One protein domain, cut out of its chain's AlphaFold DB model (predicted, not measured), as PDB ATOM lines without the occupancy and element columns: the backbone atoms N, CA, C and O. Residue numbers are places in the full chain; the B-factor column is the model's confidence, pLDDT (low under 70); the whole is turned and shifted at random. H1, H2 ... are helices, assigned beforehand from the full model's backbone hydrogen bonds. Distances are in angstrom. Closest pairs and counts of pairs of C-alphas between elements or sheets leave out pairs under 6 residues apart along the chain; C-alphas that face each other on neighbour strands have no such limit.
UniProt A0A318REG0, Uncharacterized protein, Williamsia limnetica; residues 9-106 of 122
ATOM      1  N   ALA A   9     -11.298  -4.659 -15.918       89.31
ATOM      2  CA  ALA A   9     -11.294  -3.218 -16.156       89.31
ATOM      3  C   ALA A   9     -10.068  -2.558 -15.507       89.31
ATOM      4  O   ALA A   9      -9.374  -1.770 -16.152       89.31
ATOM      5  N   TRP A  10      -9.746  -2.947 -14.271       92.56
ATOM      6  CA  TRP A  10      -8.523  -2.500 -13.603       92.56
ATOM      7  C   TRP A  10      -7.261  -2.957 -14.344       92.56
ATOM      8  O   TRP A  10      -6.333  -2.171 -14.539       92.56
ATOM      9  N   VAL A  11      -7.219  -4.210 -14.814       92.44
ATOM     10  CA  VAL A  11      -6.083  -4.712 -15.608       92.44
ATOM     11  C   VAL A  11      -5.913  -3.902 -16.894       92.44
ATOM     12  O   VAL A  11      -4.799  -3.490 -17.212       92.44
ATOM     13  N   GLU A  12      -6.990  -3.646 -17.634       93.50
ATOM     14  CA  GLU A  12      -6.938  -2.848 -18.860       93.50
ATOM     15  C   GLU A  12      -6.469  -1.415 -18.600       93.50
ATOM     16  O   GLU A  12      -5.655  -0.898 -19.368       93.50
ATOM     17  N   GLU A  13      -6.922  -0.788 -17.513       94.81
ATOM     18  CA  GLU A  13      -6.453   0.534 -17.096       94.81
ATOM     19  C   GLU A  13      -4.933   0.531 -16.878       94.81
ATOM     20  O   GLU A  13      -4.219   1.311 -17.513       94.81
ATOM     21  N   ARG A  14      -4.417  -0.396 -16.055       94.00
ATOM     22  CA  ARG A  14      -2.977  -0.475 -15.747       94.00
ATOM     23  C   ARG A  14      -2.129  -0.766 -16.981       94.00
ATOM     24  O   ARG A  14      -1.043  -0.207 -17.131       94.00
ATOM     25  N   LEU A  15      -2.611  -1.618 -17.885       94.06
ATOM     26  CA  LEU A  15      -1.907  -1.910 -19.136       94.06
ATOM     27  C   LEU A  15      -1.870  -0.690 -20.067       94.06
ATOM     28  O   LEU A  15      -0.827  -0.416 -20.660       94.06
ATOM     29  N   ASN A  16      -2.968   0.061 -20.180       94.88
ATOM     30  CA  ASN A  16      -3.008   1.283 -20.986       94.88
ATOM     31  C   ASN A  16      -2.122   2.395 -20.401       94.88
ATOM     32  O   ASN A  16      -1.411   3.063 -21.158       94.88
ATOM     33  N   GLU A  17      -2.128   2.568 -19.075       94.69
ATOM     34  CA  GLU A  17      -1.224   3.478 -18.357       94.69
ATOM     35  C   GLU A  17       0.235   3.122 -18.672       94.69
ATOM     36  O   GLU A  17       0.986   3.963 -19.171       94.69
ATOM     37  N   TYR A  18       0.603   1.844 -18.515       94.25
ATOM     38  CA  TYR A  18       1.943   1.349 -18.825       94.25
ATOM     39  C   TYR A  18       2.352   1.653 -20.272       94.25
ATOM     40  O   TYR A  18       3.422   2.212 -20.508       94.25
ATOM     41  N   ILE A  19       1.509   1.322 -21.255       93.69
ATOM     42  CA  ILE A  19       1.805   1.536 -22.683       93.69
ATOM     43  C   ILE A  19       2.001   3.026 -22.998       93.69
ATOM     44  O   ILE A  19       2.878   3.378 -23.795       93.69
ATOM     45  N   THR A  20       1.193   3.889 -22.384       93.56
ATOM     46  CA  THR A  20       1.215   5.335 -22.625       93.56
ATOM     47  C   THR A  20       2.448   5.983 -21.999       93.56
ATOM     48  O   THR A  20       3.160   6.733 -22.670       93.56
ATOM     49  N   GLU A  21       2.741   5.664 -20.738       92.81
ATOM     50  CA  GLU A  21       3.862   6.247 -19.997       92.81
ATOM     51  C   GLU A  21       5.222   5.710 -20.467       92.81
ATOM     52  O   GLU A  21       6.187   6.466 -20.588       92.81
ATOM     53  N   THR A  22       5.308   4.424 -20.821       91.69
ATOM     54  CA  THR A  22       6.556   3.809 -21.307       91.69
ATOM     55  C   THR A  22       6.774   3.981 -22.808       91.69
ATOM     56  O   THR A  22       7.697   3.396 -23.376       91.69
ATOM     57  N   ARG A  23       5.961   4.793 -23.497       90.56
ATOM     58  CA  ARG A  23       6.171   5.077 -24.918       90.56
ATOM     59  C   ARG A  23       7.579   5.655 -25.125       90.56
ATOM     60  O   ARG A  23       7.931   6.628 -24.461       90.56
ATOM     61  N   PRO A  24       8.388   5.100 -26.043       88.25
ATOM     62  CA  PRO A  24       9.720   5.618 -26.274       88.25
ATOM     63  C   PRO A  24       9.636   6.980 -26.967       88.25
ATOM     64  O   PRO A  24       8.917   7.139 -27.956       88.25
ATOM     65  N   VAL A  25      10.396   7.941 -26.455       85.44
ATOM     66  CA  VAL A  25      10.573   9.272 -27.041       85.44
ATOM     67  C   VAL A  25      12.010   9.428 -27.515       85.44
ATOM     68  O   VAL A  25      12.963   9.112 -26.796       85.44
ATOM     69  N   ASP A  26      12.155   9.900 -28.751       78.88
ATOM     70  CA  ASP A  26      13.451  10.244 -29.318       78.88
ATOM     71  C   ASP A  26      13.911  11.568 -28.697       78.88
ATOM     72  O   ASP A  26      13.246  12.593 -28.820       78.88
ATOM     73  N   LYS A  27      15.064  11.551 -28.022       69.31
ATOM     74  CA  LYS A  27      15.719  12.761 -27.491       69.31
ATOM     75  C   LYS A  27      16.710  13.368 -28.486       69.31
ATOM     76  O   LYS A  27      17.607  14.114 -28.100       69.31
ATOM     77  N   SER A  28      16.577  13.018 -29.761       68.50
ATOM     78  CA  SER A  28      17.436  13.533 -30.820       68.50
ATOM     79  C   SER A  28      17.117  15.007 -31.057       68.50
ATOM     80  O   SER A  28      16.013  15.348 -31.476       68.50
ATOM     81  N   GLY A  29      18.078  15.877 -30.755       68.25
ATOM     82  CA  GLY A  29      18.023  17.315 -31.032       68.25
ATOM     83  C   GLY A  29      19.022  17.710 -32.125       68.25
ATOM     84  O   GLY A  29      19.791  16.859 -32.585       68.25
ATOM     85  N   PRO A  30      19.068  18.992 -32.530       64.06
ATOM     86  CA  PRO A  30      20.106  19.482 -33.434       64.06
ATOM     87  C   PRO A  30      21.490  19.163 -32.834       64.06
ATOM     88  O   PRO A  30      21.782  19.588 -31.720       64.06
ATOM     89  N   ASN A  31      22.318  18.387 -33.543       70.81
ATOM     90  CA  ASN A  31      23.647  17.895 -33.126       70.81
ATOM     91  C   ASN A  31      23.723  16.862 -31.977       70.81
ATOM     92  O   ASN A  31      24.823  16.584 -31.499       70.81
ATOM     93  N   VAL A  32      22.622  16.222 -31.561       66.88
ATOM     94  CA  VAL A  32      22.667  15.137 -30.556       66.88
ATOM     95  C   VAL A  32      22.009  13.871 -31.100       66.88
ATOM     96  O   VAL A  32      20.786  13.766 -31.147       66.88
ATOM     97  N   PHE A  33      22.824  12.876 -31.466       63.59
ATOM     98  CA  PHE A  33      22.360  11.535 -31.827       63.59
ATOM     99  C   PHE A  33      22.390  10.628 -30.595       63.59
ATOM    100  O   PHE A  33      23.456  10.217 -30.139       63.59
ATOM    101  N   THR A  34      21.221  10.293 -30.048       65.31
ATOM    102  CA  THR A  34      21.119   9.294 -28.976       65.31
ATOM    103  C   THR A  34      20.706   7.946 -29.558       65.31
ATOM    104  O   THR A  34      19.631   7.797 -30.124       65.31
ATOM    105  N   ALA A  35      21.568   6.933 -29.416       64.62
ATOM    106  CA  ALA A  35      21.276   5.566 -29.868       64.62
ATOM    107  C   ALA A  35      20.276   4.822 -28.959       64.62
ATOM    108  O   ALA A  35      19.790   3.751 -29.318       64.62
ATOM    109  N   ARG A  36      19.997   5.358 -27.763       72.25
ATOM    110  CA  ARG A  36      19.070   4.778 -26.783       72.25
ATOM    111  C   ARG A  36      17.856   5.673 -26.623       72.25
ATOM    112  O   ARG A  36      18.000   6.874 -26.398       72.25
ATOM    113  N   ARG A  37      16.677   5.059 -26.681       81.00
ATOM    114  CA  ARG A  37      15.406   5.735 -26.425       81.00
ATOM    115  C   ARG A  37      15.107   5.701 -24.936       81.00
ATOM    116  O   ARG A  37      15.398   4.713 -24.265       81.00
ATOM    117  N   THR A  38      14.519   6.774 -24.422       84.12
ATOM    118  CA  THR A  38      14.026   6.820 -23.040       84.12
ATOM    119  C   THR A  38      12.504   6.732 -23.030       84.12
ATOM    120  O   THR A  38      11.883   7.166 -24.005       84.12
ATOM    121  N   PRO A  39      11.894   6.191 -21.963       87.25
ATOM    122  CA  PRO A  39      10.449   6.278 -21.801       87.25
ATOM    123  C   PRO A  39       9.994   7.746 -21.739       87.25
ATOM    124  O   PRO A  39      10.796   8.646 -21.466       87.25
ATOM    125  N   ASN A  40       8.715   7.976 -22.041       87.31
ATOM    126  CA  ASN A  40       8.080   9.286 -21.933       87.31
ATOM    127  C   ASN A  40       7.977   9.718 -20.466       87.31
ATOM    128  O   ASN A  40       8.233  10.874 -20.136       87.31
ATOM    129  N   CYS A  41       7.682   8.770 -19.576       85.75
ATOM    130  CA  CYS A  41       7.894   8.952 -18.149       85.75
ATOM    131  C   CYS A  41       9.390   8.884 -17.796       85.75
ATOM    132  O   CYS A  41      10.217   8.338 -18.528       85.75
ATOM    133  N   VAL A  42       9.774   9.452 -16.653       87.81
ATOM    134  CA  VAL A  42      11.149   9.320 -16.149       87.81
ATOM    135  C   VAL A  42      11.405   7.850 -15.784       87.81
ATOM    136  O   VAL A  42      10.505   7.151 -15.325       87.81
ATOM    137  N   ARG A  43      12.641   7.367 -15.948       88.94
ATOM    138  CA  ARG A  43      13.005   5.955 -15.719       88.94
ATOM    139  C   ARG A  43      12.510   5.349 -14.386       88.94
ATOM    140  O   ARG A  43      12.024   4.226 -14.438       88.94
ATOM    141  N   PRO A  44      12.581   6.027 -13.220       93.19
ATOM    142  CA  PRO A  44      12.064   5.470 -11.964       93.19
ATOM    143  C   PRO A  44      10.571   5.139 -12.028       93.19
ATOM    144  O   PRO A  44      10.163   4.059 -11.619       93.19
ATOM    145  N   ARG A  45       9.776   6.015 -12.649       91.69
ATOM    146  CA  ARG A  45       8.339   5.803 -12.842       91.69
ATOM    147  C   ARG A  45       8.058   4.598 -13.741       91.69
ATOM    148  O   ARG A  45       7.174   3.804 -13.445       91.69
ATOM    149  N   ALA A  46       8.840   4.419 -14.808       91.19
ATOM    150  CA  ALA A  46       8.725   3.239 -15.666       91.19
ATOM    151  C   ALA A  46       8.984   1.934 -14.891       91.19
ATOM    152  O   ALA A  46       8.294   0.940 -15.113       91.19
ATOM    153  N   ILE A  47       9.940   1.940 -13.956       93.88
ATOM    154  CA  ILE A  47      10.244   0.783 -13.103       93.88
ATOM    155  C   ILE A  47       9.067   0.477 -12.167       93.88
ATOM    156  O   ILE A  47       8.625  -0.665 -12.125       93.88
ATOM    157  N   GLU A  48       8.504   1.479 -11.487       94.06
ATOM    158  CA  GLU A  48       7.325   1.300 -10.617       94.06
ATOM    159  C   GLU A  48       6.136   0.683 -11.364       94.06
ATOM    160  O   GLU A  48       5.486  -0.254 -10.890       94.06
ATOM    161  N   LEU A  49       5.866   1.186 -12.570       93.19
ATOM    162  CA  LEU A  49       4.813   0.643 -13.417       93.19
ATOM    163  C   LEU A  49       5.131  -0.796 -13.845       93.19
ATOM    164  O   LEU A  49       4.233  -1.636 -13.867       93.19
ATOM    165  N   THR A  50       6.401  -1.101 -14.127       94.19
ATOM    166  CA  THR A  50       6.862  -2.456 -14.477       94.19
ATOM    167  C   THR A  50       6.606  -3.443 -13.339       94.19
ATOM    168  O   THR A  50       6.036  -4.510 -13.572       94.19
ATOM    169  N   GLU A  51       6.945  -3.070 -12.104       94.75
ATOM    170  CA  GLU A  51       6.688  -3.880 -10.902       94.75
ATOM    171  C   GLU A  51       5.193  -4.174 -10.705       94.75
ATOM    172  O   GLU A  51       4.821  -5.221 -10.177       94.75
ATOM    173  N   THR A  52       4.318  -3.294 -11.196       93.94
ATOM    174  CA  THR A  52       2.864  -3.495 -11.146       93.94
ATOM    175  C   THR A  52       2.364  -4.432 -12.254       93.94
ATOM    176  O   THR A  52       1.523  -5.297 -12.000       93.94
ATOM    177  N   VAL A  53       2.868  -4.306 -13.488       93.81
ATOM    178  CA  VAL A  53       2.377  -5.105 -14.632       93.81
ATOM    179  C   VAL A  53       2.985  -6.506 -14.721       93.81
ATOM    180  O   VAL A  53       2.331  -7.427 -15.209       93.81
ATOM    181  N   VAL A  54       4.202  -6.725 -14.221       94.12
ATOM    182  CA  VAL A  54       4.857  -8.046 -14.272       94.12
ATOM    183  C   VAL A  54       4.061  -9.138 -13.532       94.12
ATOM    184  O   VAL A  54       3.908 -10.233 -14.092       94.12
ATOM    185  N   PRO A  55       3.493  -8.899 -12.334       93.75
ATOM    186  CA  PRO A  55       2.580  -9.843 -11.687       93.75
ATOM    187  C   PRO A  55       1.336 -10.156 -12.530       93.75
ATOM    188  O   PRO A  55       0.935 -11.320 -12.628       93.75
ATOM    189  N   ILE A  56       0.765  -9.145 -13.196       92.94
ATOM    190  CA  ILE A  56      -0.378  -9.313 -14.107       92.94
ATOM    191  C   ILE A  56       0.008 -10.253 -15.252       92.94
ATOM    192  O   ILE A  56      -0.703 -11.225 -15.521       92.94
ATOM    193  N   PHE A  57       1.161 -10.021 -15.889       93.69
ATOM    194  CA  PHE A  57       1.660 -10.893 -16.951       93.69
ATOM    195  C   PHE A  57       1.922 -12.309 -16.452       93.69
ATOM    196  O   PHE A  57       1.531 -13.271 -17.103       93.69
ATOM    197  N   THR A  58       2.524 -12.456 -15.276       91.44
ATOM    198  CA  THR A  58       2.833 -13.769 -14.695       91.44
ATOM    199  C   THR A  58       1.569 -14.604 -14.486       91.44
ATOM    200  O   THR A  58       1.579 -15.808 -14.733       91.44
ATOM    201  N   ARG A  59       0.457 -13.968 -14.099       89.62
ATOM    202  CA  ARG A  59      -0.831 -14.643 -13.899       89.62
ATOM    203  C   ARG A  59      -1.594 -14.892 -15.204       89.62
ATOM    204  O   ARG A  59      -2.125 -15.982 -15.404       89.62
ATOM    205  N   LEU A  60      -1.703 -13.882 -16.070       89.62
ATOM    206  CA  LEU A  60      -2.608 -13.909 -17.229       89.62
ATOM    207  C   LEU A  60      -1.932 -14.333 -18.536       89.62
ATOM    208  O   LEU A  60      -2.600 -14.823 -19.448       89.62
ATOM    209  N   TYR A  61      -0.617 -14.169 -18.627       91.62
ATOM    210  CA  TYR A  61       0.177 -14.445 -19.817       91.62
ATOM    211  C   TYR A  61       1.556 -15.024 -19.449       91.62
ATOM    212  O   TYR A  61       2.578 -14.397 -19.712       91.62
ATOM    213  N   PRO A  62       1.634 -16.241 -18.880       90.25
ATOM    214  CA  PRO A  62       2.889 -16.790 -18.354       90.25
ATOM    215  C   PRO A  62       4.023 -16.883 -19.388       90.25
ATOM    216  O   PRO A  62       5.194 -16.759 -19.040       90.25
ATOM    217  N   GLN A  63       3.686 -17.063 -20.671       91.56
ATOM    218  CA  GLN A  63       4.652 -17.176 -21.771       91.56
ATOM    219  C   GLN A  63       5.168 -15.820 -22.293       91.56
ATOM    220  O   GLN A  63       5.881 -15.769 -23.297       91.56
ATOM    221  N   TRP A  64       4.829 -14.700 -21.644       93.25
ATOM    222  CA  TRP A  64       5.155 -13.368 -22.157       93.25
ATOM    223  C   TRP A  64       6.655 -13.145 -22.371       93.25
ATOM    224  O   TRP A  64       7.035 -12.542 -23.372       93.25
ATOM    225  N   ARG A  65       7.514 -13.672 -21.489       90.69
ATOM    226  CA  ARG A  65       8.975 -13.516 -21.600       90.69
ATOM    227  C   ARG A  65       9.567 -14.264 -22.790       90.69
ATOM    228  O   ARG A  65      10.497 -13.774 -23.415       90.69
ATOM    229  N   SER A  66       9.045 -15.448 -23.108       91.81
ATOM    230  CA  SER A  66       9.526 -16.231 -24.253       91.81
ATOM    231  C   SER A  66       9.054 -15.651 -25.585       91.81
ATOM    232  O   SER A  66       9.755 -15.754 -26.586       91.81
ATOM    233  N   GLU A  67       7.872 -15.034 -25.603       90.38
ATOM    234  CA  GLU A  67       7.262 -14.482 -26.818       90.38
ATOM    235  C   GLU A  67       7.707 -13.044 -27.143       90.38
ATOM    236  O   GLU A  67       7.420 -12.553 -28.239       90.38
ATOM    237  N   ASN A  68       8.354 -12.347 -26.204       89.62
ATOM    238  CA  ASN A  68       8.782 -10.958 -26.358       89.62
ATOM    239  C   ASN A  68      10.245 -10.833 -25.928       89.62
ATOM    240  O   ASN A  68      10.552 -10.795 -24.738       89.62
ATOM    241  N   GLN A  69      11.154 -10.794 -26.903       88.12
ATOM    242  CA  GLN A  69      12.579 -10.657 -26.619       88.12
ATOM    243  C   GLN A  69      12.950  -9.189 -26.368       88.12
ATOM    244  O   GLN A  69      12.510  -8.311 -27.117       88.12
ATOM    245  N   PRO A  70      13.779  -8.900 -25.349       85.81
ATOM    246  CA  PRO A  70      14.253  -7.549 -25.097       85.81
ATOM    247  C   PRO A  70      15.187  -7.084 -26.218       85.81
ATOM    248  O   PRO A  70      16.021  -7.839 -26.720       85.81
ATOM    249  N   ILE A  71      15.076  -5.809 -26.586       84.31
ATOM    250  CA  ILE A  71      15.921  -5.175 -27.602       84.31
ATOM    251  C   ILE A  71      16.859  -4.187 -26.908       84.31
ATOM    252  O   ILE A  71      16.453  -3.423 -26.039       84.31
ATOM    253  N   ARG A  72      18.124  -4.131 -27.338       82.56
ATOM    254  CA  ARG A  72      19.164  -3.275 -26.730       82.56
ATOM    255  C   ARG A  72      18.870  -1.764 -26.784       82.56
ATOM    256  O   ARG A  72      19.472  -0.994 -26.040       82.56
ATOM    257  N   ILE A  73      17.991  -1.338 -27.688       84.31
ATOM    258  CA  ILE A  73      17.691   0.074 -27.975       84.31
ATOM    259  C   ILE A  73      16.730   0.671 -26.934       84.31
ATOM    260  O   ILE A  73      16.799   1.873 -26.659       84.31
ATOM    261  N   PHE A  74      15.851  -0.153 -26.356       84.75
ATOM    262  CA  PHE A  74      14.831   0.286 -25.409       84.75
ATOM    263  C   PHE A  74      14.552  -0.798 -24.361       84.75
ATOM    264  O   PHE A  74      14.106  -1.891 -24.704       84.75
ATOM    265  N   GLU A  75      14.818  -0.480 -23.091       86.69
ATOM    266  CA  GLU A  75      14.818  -1.464 -21.997       86.69
ATOM    267  C   GLU A  75      13.424  -2.044 -21.695       86.69
ATOM    268  O   GLU A  75      13.338  -3.222 -21.389       86.69
ATOM    269  N   PHE A  76      12.350  -1.265 -21.877       91.19
ATOM    270  CA  PHE A  76      10.965  -1.666 -21.565       91.19
ATOM    271  C   PHE A  76      10.177  -2.185 -22.781       91.19
ATOM    272  O   PHE A  76       8.943  -2.249 -22.761       91.19
ATOM    273  N   GLN A  77      10.860  -2.473 -23.896       91.12
ATOM    274  CA  GLN A  77      10.193  -2.851 -25.145       91.12
ATOM    275  C   GLN A  77       9.433  -4.175 -25.004       91.12
ATOM    276  O   GLN A  77       8.294  -4.266 -25.459       91.12
ATOM    277  N   ALA A  78      10.043  -5.175 -24.363       92.25
ATOM    278  CA  ALA A  78       9.471  -6.514 -24.247       92.25
ATOM    279  C   ALA A  78       8.181  -6.509 -23.417       92.25
ATOM    280  O   ALA A  78       7.177  -7.104 -23.808       92.25
ATOM    281  N   GLU A  79       8.187  -5.790 -22.300       93.75
ATOM    282  CA  GLU A  79       7.049  -5.612 -21.403       93.75
ATOM    283  C   GLU A  79       5.923  -4.834 -22.088       93.75
ATOM    284  O   GLU A  79       4.749  -5.162 -21.925       93.75
ATOM    285  N   ARG A  80       6.259  -3.827 -22.901       93.25
ATOM    286  CA  ARG A  80       5.264  -3.047 -23.648       93.25
ATOM    287  C   ARG A  80       4.616  -3.869 -24.758       93.25
ATOM    288  O   ARG A  80       3.407  -3.779 -24.967       93.25
ATOM    289  N   ASP A  81       5.391  -4.692 -25.455       93.06
ATOM    290  CA  ASP A  81       4.855  -5.611 -26.461       93.06
ATOM    291  C   ASP A  81       3.984  -6.691 -25.806       93.06
ATOM    292  O   ASP A  81       2.895  -6.993 -26.302       93.06
ATOM    293  N   ALA A  82       4.393  -7.194 -24.637       94.06
ATOM    294  CA  ALA A  82       3.573  -8.083 -23.822       94.06
ATOM    295  C   ALA A  82       2.259  -7.419 -23.375       94.06
ATOM    296  O   ALA A  82       1.205  -8.047 -23.491       94.06
ATOM    297  N   ALA A  83       2.295  -6.152 -22.944       94.62
ATOM    298  CA  ALA A  83       1.111  -5.376 -22.573       94.62
ATOM    299  C   ALA A  83       0.132  -5.235 -23.745       94.62
ATOM    300  O   ALA A  83      -1.049  -5.547 -23.604       94.62
ATOM    301  N   ASN A  84       0.628  -4.842 -24.924       94.12
ATOM    302  CA  ASN A  84      -0.185  -4.719 -26.136       94.12
ATOM    303  C   ASN A  84      -0.817  -6.057 -26.538       94.12
ATOM    304  O   ASN A  84      -2.010  -6.118 -26.840       94.12
ATOM    305  N   LYS A  85      -0.039  -7.147 -26.510       93.75
ATOM    306  CA  LYS A  85      -0.537  -8.495 -26.811       93.75
ATOM    307  C   LYS A  85      -1.592  -8.942 -25.805       93.75
ATOM    308  O   LYS A  85      -2.608  -9.497 -26.210       93.75
ATOM    309  N   LEU A  86      -1.369  -8.711 -24.513       92.88
ATOM    310  CA  LEU A  86      -2.324  -9.067 -23.468       92.88
ATOM    311  C   LEU A  86      -3.635  -8.291 -23.636       92.88
ATOM    312  O   LEU A  86      -4.703  -8.895 -23.620       92.88
ATOM    313  N   LEU A  87      -3.557  -6.986 -23.888       93.31
ATOM    314  CA  LEU A  87      -4.725  -6.141 -24.115       93.31
ATOM    315  C   LEU A  87      -5.499  -6.552 -25.377       93.31
ATOM    316  O   LEU A  87      -6.725  -6.643 -25.357       93.31
ATOM    317  N   ALA A  88      -4.796  -6.887 -26.462       91.44
ATOM    318  CA  ALA A  88      -5.420  -7.447 -27.659       91.44
ATOM    319  C   ALA A  88      -6.102  -8.795 -27.370       91.44
ATOM    320  O   ALA A  88      -7.220  -9.027 -27.831       91.44
ATOM    321  N   ARG A  89      -5.468  -9.666 -26.571       90.25
ATOM    322  CA  ARG A  89      -6.045 -10.951 -26.152       90.25
ATOM    323  C   ARG A  89      -7.324 -10.749 -25.344       90.25
ATOM    324  O   ARG A  89      -8.302 -11.416 -25.658       90.25
ATOM    325  N   LEU A  90      -7.347  -9.821 -24.385       88.75
ATOM    326  CA  LEU A  90      -8.539  -9.505 -23.584       88.75
ATOM    327  C   LEU A  90      -9.712  -9.055 -24.468       88.75
ATOM    328  O   LEU A  90     -10.762  -9.696 -24.450       88.75
ATOM    329  N   LYS A  91      -9.489  -8.070 -25.348       87.62
ATOM    330  CA  LYS A  91     -10.505  -7.580 -26.300       87.62
ATOM    331  C   LYS A  91     -10.992  -8.664 -27.262       87.62
ATOM    332  O   LYS A  91     -12.181  -8.777 -27.565       87.62
ATOM    333  N   SER A  92     -10.063  -9.483 -27.759       85.50
ATOM    334  CA  SER A  92     -10.414 -10.584 -28.652       85.50
ATOM    335  C   SER A  92     -11.207 -11.668 -27.930       85.50
ATOM    336  O   SER A  92     -12.107 -12.234 -28.531       85.50
ATOM    337  N   ASN A  93     -10.931 -11.934 -26.650       82.19
ATOM    338  CA  ASN A  93     -11.596 -12.989 -25.891       82.19
ATOM    339  C   ASN A  93     -13.094 -12.702 -25.740       82.19
ATOM    340  O   ASN A  93     -13.911 -13.583 -25.991       82.19
ATOM    341  N   GLU A  94     -13.469 -11.460 -25.436       75.75
ATOM    342  CA  GLU A  94     -14.874 -11.032 -25.401       75.75
ATOM    343  C   GLU A  94     -15.560 -11.232 -26.763       75.75
ATOM    344  O   GLU A  94     -16.626 -11.834 -26.866       75.75
ATOM    345  N   THR A  95     -14.899 -10.820 -27.849       75.25
ATOM    346  CA  THR A  95     -15.461 -10.951 -29.203       75.25
ATOM    347  C   THR A  95     -15.586 -12.417 -29.634       75.25
ATOM    348  O   THR A  95     -16.581 -12.820 -30.237       75.25
ATOM    349  N   VAL A  96     -14.567 -13.225 -29.346       74.81
ATOM    350  CA  VAL A  96     -14.490 -14.648 -29.692       74.81
ATOM    351  C   VAL A  96     -15.517 -15.440 -28.893       74.81
ATOM    352  O   VAL A  96     -16.232 -16.244 -29.479       74.81
ATOM    353  N   THR A  97     -15.657 -15.187 -27.592       70.94
ATOM    354  CA  THR A  97     -16.681 -15.838 -26.757       70.94
ATOM    355  C   THR A  97     -18.095 -15.443 -27.182       70.94
ATOM    356  O   THR A  97     -18.964 -16.310 -27.264       70.94
ATOM    357  N   ALA A  98     -18.330 -14.180 -27.554       73.88
ATOM    358  CA  ALA A  98     -19.622 -13.742 -28.078       73.88
ATOM    359  C   ALA A  98     -19.979 -14.397 -29.428       73.88
ATOM    360  O   ALA A  98     -21.141 -14.717 -29.668       73.88
ATOM    361  N   ARG A  99     -18.996 -14.605 -30.317       72.12
ATOM    362  CA  ARG A  99     -19.231 -15.125 -31.680       72.12
ATOM    363  C   ARG A  99     -19.158 -16.643 -31.811       72.12
ATOM    364  O   ARG A  99     -19.860 -17.201 -32.647       72.12
ATOM    365  N   LEU A 100     -18.302 -17.305 -31.039       68.88
ATOM    366  CA  LEU A 100     -18.092 -18.757 -31.100       68.88
ATOM    367  C   LEU A 100     -18.850 -19.514 -30.002       68.88
ATOM    368  O   LEU A 100     -18.767 -20.737 -29.941       68.88
ATOM    369  N   GLY A 101     -19.606 -18.795 -29.167       52.97
ATOM    370  CA  GLY A 101     -20.324 -19.352 -28.031       52.97
ATOM    371  C   GLY A 101     -19.375 -19.596 -26.863       52.97
ATOM    372  O   GLY A 101     -18.587 -20.537 -26.868       52.97
ATOM    373  N   GLY A 102     -19.460 -18.742 -25.841       61.53
ATOM    374  CA  GLY A 102     -18.767 -18.882 -24.561       61.53
ATOM    375  C   GLY A 102     -19.305 -20.071 -23.772       61.53
ATOM    376  O   GLY A 102     -19.998 -19.908 -22.777       61.53
ATOM    377  N   GLY A 103     -19.036 -21.277 -24.252       49.78
ATOM    378  CA  GLY A 103     -19.364 -22.522 -23.587       49.78
ATOM    379  C   GLY A 103     -18.074 -23.258 -23.308       49.78
ATOM    380  O   GLY A 103     -17.442 -23.729 -24.244       49.78
ATOM    381  N   ASP A 104     -17.698 -23.297 -22.032       55.44
ATOM    382  CA  ASP A 104     -16.911 -24.356 -21.403       55.44
ATOM    383  C   ASP A 104     -15.987 -25.122 -22.374       55.44
ATOM    384  O   ASP A 104     -16.368 -26.129 -22.965       55.44
ATOM    385  N   MET A 105     -14.742 -24.655 -22.527       51.31
ATOM    386  CA  MET A 105     -13.663 -25.404 -23.205       51.31
ATOM    387  C   MET A 105     -13.270 -26.683 -22.439       51.31
ATOM    388  O   MET A 105     -12.299 -27.355 -22.786       51.31
ATOM    389  N   SER A 106     -13.993 -27.017 -21.373       49.53
ATOM    390  CA  SER A 106     -13.997 -28.348 -20.791       49.53
ATOM    391  C   SER A 106     -14.467 -29.326 -21.871       49.53
ATOM    392  O   SER A 106     -15.537 -29.109 -22.448       49.53
TER     393      SER A 106
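Overview. This is residues 9 to 106 of the 122 residues of an uncharacterized protein of Williamsia limnetica (UniProt A0A318REG0). The longest helix, H4, crosses H1 and H2 in a three-helix bundle; its residues 95 to 100 stick out at one end, and the link of residues 22 to 42 reaches away at the other. Short H3 packs on H4. The 98 printed residues hold four named helices, H1 to H4 in order, and no named strand: all helix, loose, radius of gyration of the C-alphas 16.3 A, a rod spanning 59 by 25 by 23 A.

Along the chain. H4, residues 77 to 100, runs 33.0 A to C-alpha 100 at (-18.092, -18.757, -31.100). H1, residues 9 to 21, begins at (-11.294, -3.218, -16.156). H2 is residues 43 to 60, 25.3 A; H3 is residues 64 to 67.

Arrangement. H4 touches H1, closest C-alphas Leu 15 and Ala 83, 5.7 A, H2, Thr 50 and Glu 79, 7.6 A, and H3, Trp 64 and Ala 82, 5.8 A. H1 and H2 form a hairpin. Every O i to N i+4 pair is within hydrogen-bond range in H1 and H4, 12 of 14 in H2; H3 is too short.

Size, cuts and confidence. The printed part has no cut. H1 to H2 is a long link. Residues 27 to 30, 32 to 35 and 100 to 106 have pLDDT under 70.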